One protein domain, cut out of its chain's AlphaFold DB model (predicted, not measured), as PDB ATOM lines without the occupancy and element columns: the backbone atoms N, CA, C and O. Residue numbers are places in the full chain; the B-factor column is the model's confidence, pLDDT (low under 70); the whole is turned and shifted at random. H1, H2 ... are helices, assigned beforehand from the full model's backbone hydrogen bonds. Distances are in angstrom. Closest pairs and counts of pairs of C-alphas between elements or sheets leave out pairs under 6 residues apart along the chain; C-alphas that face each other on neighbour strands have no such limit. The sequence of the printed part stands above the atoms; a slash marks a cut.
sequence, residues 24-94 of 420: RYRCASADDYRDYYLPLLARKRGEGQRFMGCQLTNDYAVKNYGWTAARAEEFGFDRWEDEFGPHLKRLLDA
ATOM      1  N   ARG A  24      31.744  47.414  35.909       65.75
ATOM      2  CA  ARG A  24      32.880  46.518  36.177       65.75
ATOM      3  C   ARG A  24      32.609  45.570  37.349       65.75
ATOM      4  O   ARG A  24      33.021  44.419  37.312       65.75
ATOM      5  N   TYR A  25      31.852  46.033  38.347       64.06
ATOM      6  CA  TYR A  25      31.424  45.232  39.497       64.06
ATOM      7  C   TYR A  25      30.256  44.278  39.175       64.06
ATOM      8  O   TYR A  25      29.807  43.543  40.054       64.06
ATOM      9  N   ARG A  26      29.747  44.278  37.931       68.69
ATOM     10  CA  ARG A  26      28.763  43.302  37.428       68.69
ATOM     11  C   ARG A  26      29.394  42.164  36.624       68.69
ATOM     12  O   ARG A  26      28.725  41.155  36.418       68.69
ATOM     13  N   CYS A  27      30.635  42.313  36.160       74.19
ATOM     14  CA  CYS A  27      31.365  41.237  35.490       74.19
ATOM     15  C   CYS A  27      31.487  40.041  36.443       74.19
ATOM     16  O   CYS A  27      31.747  40.235  37.630       74.19
ATOM     17  N   ALA A  28      31.275  38.818  35.950       77.75
ATOM     18  CA  ALA A  28      31.343  37.612  36.777       77.75
ATOM     19  C   ALA A  28      32.769  37.041  36.871       77.75
ATOM     20  O   ALA A  28      33.027  36.162  37.690       77.75
ATOM     21  N   SER A  29      33.689  37.542  36.045       82.56
ATOM     22  CA  SER A  29      35.067  37.073  35.936       82.56
ATOM     23  C   SER A  29      35.999  38.153  35.368       82.56
ATOM     24  O   SER A  29      35.542  39.152  34.801       82.56
ATOM     25  N   ALA A  30      37.313  37.926  35.464       82.81
ATOM     26  CA  ALA A  30      38.323  38.761  34.812       82.81
ATOM     27  C   ALA A  30      38.198  38.742  33.275       82.81
ATOM     28  O   ALA A  30      38.413  39.768  32.627       82.81
ATOM     29  N   ASP A  31      37.786  37.610  32.693       85.38
ATOM     30  CA  ASP A  31      37.496  37.493  31.260       85.38
ATOM     31  C   ASP A  31      36.300  38.367  30.857       85.38
ATOM     32  O   ASP A  31      36.400  39.118  29.891       85.38
ATOM     33  N   ASP A  32      35.214  38.364  31.639       80.94
ATOM     34  CA  ASP A  32      34.072  39.259  31.401       80.94
ATOM     35  C   ASP A  32      34.462  40.735  31.531       80.94
ATOM     36  O   ASP A  32      33.977  41.591  30.791       80.94
ATOM     37  N   TYR A  33      35.337  41.057  32.491       80.25
ATOM     38  CA  TYR A  33      35.867  42.408  32.649       80.25
ATOM     39  C   TYR A  33      36.704  42.827  31.438       80.25
ATOM     40  O   TYR A  33      36.524  43.932  30.917       80.25
ATOM     41  N   ARG A  34      37.577  41.939  30.950       85.12
ATOM     42  CA  ARG A  34      38.333  42.155  29.713       85.12
ATOM     43  C   ARG A  34      37.387  42.383  28.539       85.12
ATOM     44  O   ARG A  34      37.588  43.348  27.803       85.12
ATOM     45  N   ASP A  35      36.385  41.529  28.377       85.44
ATOM     46  CA  ASP A  35      35.471  41.548  27.233       85.44
ATOM     47  C   ASP A  35      34.602  42.809  27.203       85.44
ATOM     48  O   ASP A  35      34.349  43.386  26.143       85.44
ATOM     49  N   TYR A  36      34.233  43.312  28.379       78.12
ATOM     50  CA  TYR A  36      33.613  44.621  28.535       78.12
ATOM     51  C   TYR A  36      34.567  45.777  28.195       78.12
ATOM     52  O   TYR A  36      34.214  46.701  27.457       78.12
ATOM     53  N   TYR A  37      35.765  45.777  28.782       79.56
ATOM     54  CA  TYR A  37      36.579  46.987  28.880       79.56
ATOM     55  C   TYR A  37      37.562  47.165  27.719       79.56
ATOM     56  O   TYR A  37      37.857  48.296  27.323       79.56
ATOM     57  N   LEU A  38      38.062  46.074  27.135       86.38
ATOM     58  CA  LEU A  38      39.093  46.127  26.099       86.38
ATOM     59  C   LEU A  38      38.618  46.814  24.806       86.38
ATOM     60  O   LEU A  38      39.319  47.730  24.357       86.38
ATOM     61  N   PRO A  39      37.451  46.476  24.220       85.19
ATOM     62  CA  PRO A  39      36.937  47.180  23.041       85.19
ATOM     63  C   PRO A  39      36.672  48.667  23.304       85.19
ATOM     64  O   PRO A  39      36.982  49.518  22.468       85.19
ATOM     65  N   LEU A  40      36.164  48.997  24.498       80.75
ATOM     66  CA  LEU A  40      35.908  50.374  24.922       80.75
ATOM     67  C   LEU A  40      37.204  51.192  24.961       80.75
ATOM     68  O   LEU A  40      37.255  52.315  24.456       80.75
ATOM     69  N   LEU A  41      38.266  50.636  25.546       82.75
ATOM     70  CA  LEU A  41      39.574  51.283  25.581       82.75
ATOM     71  C   LEU A  41      40.200  51.387  24.191       82.75
ATOM     72  O   LEU A  41      40.800  52.415  23.874       82.75
ATOM     73  N   ALA A  42      40.036  50.367  23.347       88.38
ATOM     74  CA  ALA A  42      40.505  50.390  21.967       88.38
ATOM     75  C   ALA A  42      39.866  51.546  21.179       88.38
ATOM     76  O   ALA A  42      40.580  52.340  20.559       88.38
ATOM     77  N   ARG A  43      38.543  51.719  21.307       87.44
ATOM     78  CA  ARG A  43      37.804  52.878  20.787       87.44
ATOM     79  C   ARG A  43      38.366  54.192  21.330       87.44
ATOM     80  O   ARG A  43      38.765  55.048  20.542       87.44
ATOM     81  N   LYS A  44      38.427  54.348  22.660       83.44
ATOM     82  CA  LYS A  44      38.876  55.587  23.329       83.44
ATOM     83  C   LYS A  44      40.297  55.980  22.920       83.44
ATOM     84  O   LYS A  44      40.562  57.156  22.675       83.44
ATOM     85  N   ARG A  45      41.194  55.003  22.754       83.06
ATOM     86  CA  ARG A  45      42.542  55.229  22.214       83.06
ATOM     87  C   ARG A  45      42.499  55.788  20.798       83.06
ATOM     88  O   ARG A  45      43.166  56.782  20.531       83.06
ATOM     89  N   GLY A  46      41.713  55.172  19.915       83.50
ATOM     90  CA  GLY A  46      41.514  55.646  18.544       83.50
ATOM     91  C   GLY A  46      40.978  57.080  18.479       83.50
ATOM     92  O   GLY A  46      41.293  57.836  17.562       83.50
ATOM     93  N   GLU A  47      40.208  57.492  19.484       81.12
ATOM     94  CA  GLU A  47      39.663  58.848  19.620       81.12
ATOM     95  C   GLU A  47      40.676  59.850  20.205       81.12
ATOM     96  O   GLU A  47      40.407  61.048  20.219       81.12
ATOM     97  N   GLY A  48      41.850  59.392  20.653       74.62
ATOM     98  CA  GLY A  48      42.863  60.224  21.311       74.62
ATOM     99  C   GLY A  48      42.568  60.519  22.785       74.62
ATOM    100  O   GLY A  48      43.233  61.365  23.384       74.62
ATOM    101  N   GLN A  49      41.598  59.827  23.391       70.31
ATOM    102  CA  GLN A  49      41.263  60.010  24.799       70.31
ATOM    103  C   GLN A  49      42.313  59.359  25.699       70.31
ATOM    104  O   GLN A  49      42.793  58.250  25.451       70.31
ATOM    105  N   ARG A  50      42.640  60.041  26.800       60.44
ATOM    106  CA  ARG A  50      43.462  59.453  27.861       60.44
ATOM    107  C   ARG A  50      42.624  58.476  28.673       60.44
ATOM    108  O   ARG A  50      41.483  58.767  29.023       60.44
ATOM    109  N   PHE A  51      43.219  57.346  29.026       64.75
ATOM    110  CA  PHE A  51      42.602  56.417  29.958       64.75
ATOM    111  C   PHE A  51      42.642  57.020  31.359       64.75
ATOM    112  O   PHE A  51      43.717  57.316  31.881       64.75
ATOM    113  N   MET A  52      41.477  57.214  31.970       51.88
ATOM    114  CA  MET A  52      41.428  57.389  33.414       51.88
ATOM    115  C   MET A  52      41.494  56.002  34.041       51.88
ATOM    116  O   MET A  52      40.584  55.192  33.858       51.88
ATOM    117  N   GLY A  53      42.597  55.724  34.734       50.69
ATOM    118  CA  GLY A  53      42.674  54.572  35.618       50.69
ATOM    119  C   GLY A  53      41.648  54.753  36.731       50.69
ATOM    120  O   GLY A  53      41.647  55.776  37.412       50.69
ATOM    121  N   CYS A  54      40.764  53.779  36.891       56.00
ATOM    122  CA  CYS A  54      39.915  53.664  38.069       56.00
ATOM    123  C   CYS A  54      40.266  52.331  38.693       56.00
ATOM    124  O   CYS A  54      40.030  51.323  38.032       56.00
ATOM    125  N   GLN A  55      40.817  52.377  39.907       62.50
ATOM    126  CA  GLN A  55      41.147  51.188  40.680       62.50
ATOM    127  C   GLN A  55      39.864  50.441  41.045       62.50
ATOM    128  O   GLN A  55      38.980  50.992  41.708       62.50
ATOM    129  N   LEU A  56      39.765  49.197  40.590       69.56
ATOM    130  CA  LEU A  56      38.817  48.221  41.101       69.56
ATOM    131  C   LEU A  56      39.297  47.736  42.458       69.56
ATOM    132  O   LEU A  56      40.391  47.192  42.552       69.56
ATOM    133  N   THR A  57      38.485  47.932  43.498       73.00
ATOM    134  CA  THR A  57      38.840  47.446  44.831       73.00
ATOM    135  C   THR A  57      37.715  46.670  45.480       73.00
ATOM    136  O   THR A  57      36.533  47.015  45.365       73.00
ATOM    137  N   ASN A  58      38.099  45.629  46.216       80.25
ATOM    138  CA  ASN A  58      37.170  44.849  47.032       80.25
ATOM    139  C   ASN A  58      36.422  45.752  48.029       80.25
ATOM    140  O   ASN A  58      35.201  45.665  48.172       80.25
ATOM    141  N   ASP A  59      37.139  46.699  48.635       79.44
ATOM    142  CA  ASP A  59      36.589  47.709  49.541       79.44
ATOM    143  C   ASP A  59      35.483  48.550  48.898       79.44
ATOM    144  O   ASP A  59      34.460  48.831  49.531       79.44
ATOM    145  N   TYR A  60      35.672  48.975  47.647       72.44
ATOM    146  CA  TYR A  60      34.684  49.781  46.940       72.44
ATOM    147  C   TYR A  60      33.433  48.961  46.597       72.44
ATOM    148  O   TYR A  60      32.324  49.482  46.739       72.44
ATOM    149  N   ALA A  61      33.591  47.679  46.235       69.56
ATOM    150  CA  ALA A  61      32.477  46.753  46.010       69.56
ATOM    151  C   ALA A  61      31.620  46.561  47.275       69.56
ATOM    152  O   ALA A  61      30.391  46.651  47.221       69.56
ATOM    153  N   VAL A  62      32.258  46.357  48.433       70.88
ATOM    154  CA  VAL A  62      31.566  46.197  49.724       70.88
ATOM    155  C   VAL A  62      30.845  47.484  50.126       70.88
ATOM    156  O   VAL A  62      29.664  47.450  50.470       70.88
ATOM    157  N   LYS A  63      31.531  48.632  50.048       71.88
ATOM    158  CA  LYS A  63      30.990  49.925  50.496       71.88
ATOM    159  C   LYS A  63      29.853  50.452  49.620       71.88
ATOM    160  O   LYS A  63      28.955  51.093  50.154       71.88
ATOM    161  N   ASN A  64      29.895  50.209  48.307       63.47
ATOM    162  CA  ASN A  64      29.002  50.881  47.355       63.47
ATOM    163  C   ASN A  64      28.043  49.939  46.609       63.47
ATOM    164  O   ASN A  64      27.032  50.412  46.112       63.47
ATOM    165  N   TYR A  65      28.314  48.628  46.539       61.38
ATOM    166  CA  TYR A  65      27.488  47.670  45.777       61.38
ATOM    167  C   TYR A  65      26.828  46.595  46.652       61.38
ATOM    168  O   TYR A  65      26.192  45.679  46.130       61.38
ATOM    169  N   GLY A  66      26.956  46.689  47.980       67.44
ATOM    170  CA  GLY A  66      26.307  45.774  48.925       67.44
ATOM    171  C   GLY A  66      26.871  44.350  48.908       67.44
ATOM    172  O   GLY A  66      26.191  43.409  49.318       67.44
ATOM    173  N   TRP A  67      28.096  44.173  48.410       73.12
ATOM    174  CA  TRP A  67      28.786  42.887  48.456       73.12
ATOM    175  C   TRP A  67      29.240  42.573  49.883       73.12
ATOM    176  O   TRP A  67      29.604  43.467  50.644       73.12
ATOM    177  N   THR A  68      29.245  41.292  50.254       80.00
ATOM    178  CA  THR A  68      29.899  40.864  51.497       80.00
ATOM    179  C   THR A  68      31.413  40.866  51.304       80.00
ATOM    180  O   THR A  68      31.895  40.631  50.195       80.00
ATOM    181  N   ALA A  69      32.173  41.081  52.383       84.62
ATOM    182  CA  ALA A  69      33.636  41.020  52.334       84.62
ATOM    183  C   ALA A  69      34.133  39.667  51.794       84.62
ATOM    184  O   ALA A  69      34.961  39.642  50.895       84.62
ATOM    185  N   ALA A  70      33.533  38.559  52.250       81.62
ATOM    186  CA  ALA A  70      33.860  37.213  51.775       81.62
ATOM    187  C   ALA A  70      33.634  37.040  50.263       81.62
ATOM    188  O   ALA A  70      34.484  36.484  49.577       81.62
ATOM    189  N   ARG A  71      32.521  37.562  49.722       81.25
ATOM    190  CA  ARG A  71      32.249  37.511  48.277       81.25
ATOM    191  C   ARG A  71      33.248  38.355  47.486       81.25
ATOM    192  O   ARG A  71      33.680  37.935  46.420       81.25
ATOM    193  N   ALA A  72      33.571  39.554  47.971       78.12
ATOM    194  CA  ALA A  72      34.529  40.435  47.307       78.12
ATOM    195  C   ALA A  72      35.937  39.820  47.300       78.12
ATOM    196  O   ALA A  72      36.593  39.820  46.266       78.12
ATOM    197  N   GLU A  73      36.364  39.225  48.414       82.88
ATOM    198  CA  GLU A  73      37.644  38.520  48.524       82.88
ATOM    199  C   GLU A  73      37.717  37.290  47.601       82.88
ATOM    200  O   GLU A  73      38.714  37.107  46.901       82.88
ATOM    201  N   GLU A  74      36.641  36.494  47.532       81.12
ATOM    202  CA  GLU A  74      36.518  35.356  46.608       81.12
ATOM    203  C   GLU A  74      36.657  35.798  45.143       81.12
ATOM    204  O   GLU A  74      37.427  35.202  44.388       81.12
ATOM    205  N   PHE A  75      35.971  36.877  44.757       79.56
ATOM    206  CA  PHE A  75      36.069  37.462  43.416       79.56
ATOM    207  C   PHE A  75      37.454  38.048  43.124       79.56
ATOM    208  O   PHE A  75      37.980  37.888  42.022       79.56
ATOM    209  N   GLY A  76      38.053  38.717  44.113       80.06
ATOM    210  CA  GLY A  76      39.403  39.261  44.053       80.06
ATOM    211  C   GLY A  76      39.589  40.369  43.017       80.06
ATOM    212  O   GLY A  76      40.531  40.280  42.235       80.06
ATOM    213  N   PHE A  77      38.745  41.410  43.032       75.31
ATOM    214  CA  PHE A  77      38.799  42.527  42.071       75.31
ATOM    215  C   PHE A  77      40.185  43.173  41.955       75.31
ATOM    216  O   PHE A  77      40.594  43.539  40.856       75.31
ATOM    217  N   ASP A  78      40.923  43.243  43.067       75.75
ATOM    218  CA  ASP A  78      42.280  43.799  43.113       75.75
ATOM    219  C   ASP A  78      43.251  43.063  42.159       75.75
ATOM    220  O   ASP A  78      44.208  43.657  41.674       75.75
ATOM    221  N   ARG A  79      43.000  41.779  41.849       81.44
ATOM    222  CA  ARG A  79      43.838  40.955  40.954       81.44
ATOM    223  C   ARG A  79      43.493  41.121  39.475       81.44
ATOM    224  O   ARG A  79      44.338  40.888  38.614       81.44
ATOM    225  N   TRP A  80      42.267  41.534  39.157       83.00
ATOM    226  CA  TRP A  80      41.810  41.628  37.767       83.00
ATOM    227  C   TRP A  80      42.537  42.722  36.986       83.00
ATOM    228  O   TRP A  80      42.719  42.595  35.775       83.00
ATOM    229  N   GLU A  81      42.970  43.796  37.651       72.44
ATOM    230  CA  GLU A  81      43.756  44.845  36.994       72.44
ATOM    231  C   GLU A  81      45.129  44.340  36.547       72.44
ATOM    232  O   GLU A  81      45.552  44.647  35.428       72.44
ATOM    233  N   ASP A  82      45.783  43.515  37.368       81.00
ATOM    234  CA  ASP A  82      47.060  42.886  37.025       81.00
ATOM    235  C   ASP A  82      46.901  41.930  35.834       81.00
ATOM    236  O   ASP A  82      47.696  41.967  34.891       81.00
ATOM    237  N   GLU A  83      45.828  41.132  35.821       85.44
ATOM    238  CA  GLU A  83      45.488  40.245  34.700       85.44
ATOM    239  C   GLU A  83      45.160  41.023  33.413       85.44
ATOM    240  O   GLU A  83      45.504  40.599  32.305       85.44
ATOM    241  N   PHE A  84      44.545  42.201  33.538       84.44
ATOM    242  CA  PHE A  84      44.226  43.072  32.407       84.44
ATOM    243  C   PHE A  84      45.445  43.853  31.882       84.44
ATOM    244  O   PHE A  84      45.493  44.229  30.702       84.44
ATOM    245  N   GLY A  85      46.458  44.075  32.722       83.62
ATOM    246  CA  GLY A  85      47.659  44.859  32.424       83.62
ATOM    247  C   GLY A  85      48.329  44.529  31.079       83.62
ATOM    248  O   GLY A  85      48.567  45.446  30.285       83.62
ATOM    249  N   PRO A  86      48.585  43.250  30.739       89.31
ATOM    250  CA  PRO A  86      49.150  42.863  29.444       89.31
ATOM    251  C   PRO A  86      48.283  43.239  28.230       89.31
ATOM    252  O   PRO A  86      48.817  43.520  27.152       89.31
ATOM    253  N   HIS A  87      46.953  43.254  28.361       89.06
ATOM    254  CA  HIS A  87      46.047  43.692  27.291       89.06
ATOM    255  C   HIS A  87      46.141  45.202  27.079       89.06
ATOM    256  O   HIS A  87      46.294  45.657  25.941       89.06
ATOM    257  N   LEU A  88      46.119  45.961  28.178       84.62
ATOM    258  CA  LEU A  88      46.270  47.410  28.157       84.62
ATOM    259  C   LEU A  88      47.632  47.825  27.598       84.62
ATOM    260  O   LEU A  88      47.689  48.704  26.746       84.62
ATOM    261  N   LYS A  89      48.718  47.164  28.016       88.00
ATOM    262  CA  LYS A  89      50.069  47.422  27.504       88.00
ATOM    263  C   LYS A  89      50.150  47.193  25.996       88.00
ATOM    264  O   LYS A  89      50.609  48.076  25.283       88.00
ATOM    265  N   ARG A  90      49.643  46.060  25.492       91.44
ATOM    266  CA  ARG A  90      49.603  45.786  24.042       91.44
ATOM    267  C   ARG A  90      48.828  46.852  23.272       91.44
ATOM    268  O   ARG A  90      49.290  47.298  22.227       91.44
ATOM    269  N   LEU A  91      47.684  47.281  23.805       89.19
ATOM    270  CA  LEU A  91      46.909  48.365  23.208       89.19
ATOM    271  C   LEU A  91      47.702  49.676  23.237       89.19
ATOM    272  O   LEU A  91      47.711  50.398  22.246       89.19
ATOM    273  N   LEU A  92      48.384  49.963  24.350       86.75
ATOM    274  CA  LEU A  92      49.188  51.165  24.547       86.75
ATOM    275  C   LEU A  92      50.438  51.241  23.667       86.75
ATOM    276  O   LEU A  92      50.829  52.343  23.280       86.75
ATOM    277  N   ASP A  93      51.008  50.093  23.323       90.44
ATOM    278  CA  ASP A  93      52.197  49.969  22.481       90.44
ATOM    279  C   ASP A  93      51.837  49.921  20.977       90.44
ATOM    280  O   ASP A  93      52.695  50.144  20.124       90.44
ATOM    281  N   ALA A  94      50.569  49.668  20.620       88.31
ATOM    282  CA  ALA A  94      50.127  49.621  19.226       88.31
ATOM    283  C   ALA A  94      50.249  50.999  18.542       88.31
ATOM    284  O   ALA A  94      49.802  51.996  19.112       88.31
TER     285      ALA A  94
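Overview. This is residues 24 to 94 of the 420 residues of an uncharacterized protein of Planctomycetes bacterium (UniProt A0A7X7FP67). Two long helices, H1 and H4, run side by side the same way, and the short helices H2 and H3 form a small head beyond the first end of H4. A long link leads back from the far end of H1 to this head. The 71 printed residues, all helix by class, hold H1, H2, H3 and H4 in that order, with no named strand. The whole is only just compact, close to loose (radius of gyration of the C-alphas 13.1 A), and only just a rod, 38 by 19 by 15 A.

Arrangement. H1, residues 30 to 46, touches H4, residues 77 to 93, at a shallow tilt of 34 degrees, only just short of steep; the closest C-alphas, of Ala 30 and Trp 80, are 5.4 A apart. H2, residues 58 to 65, touches H3, residues 69 to 75, at a steep tilt of 69 degrees, only just short of perpendicular, opposite ways; the closest C-alphas, of Asn 58 and Ala 72, are 5.2 A apart. H1 is apart from H2 and H3. H3 and H4 meet only through their link. Every O i to N i+4 pair is within hydrogen-bond range in H2 and H3, 11 of 13 in H1 and 9 of 13 in H4.

Along the chain. H1 is 23.7 A long from C-alpha 30 at (38.323, 38.761, 34.812), and H4 24.9 A to C-alpha 93 at (52.197, 49.969, 22.481). H2 is 10.2 A, H3 9.9 A.

Size, cuts and confidence. The printed part has no cut; residues 50 to 56 in the long link are under pLDDT 70.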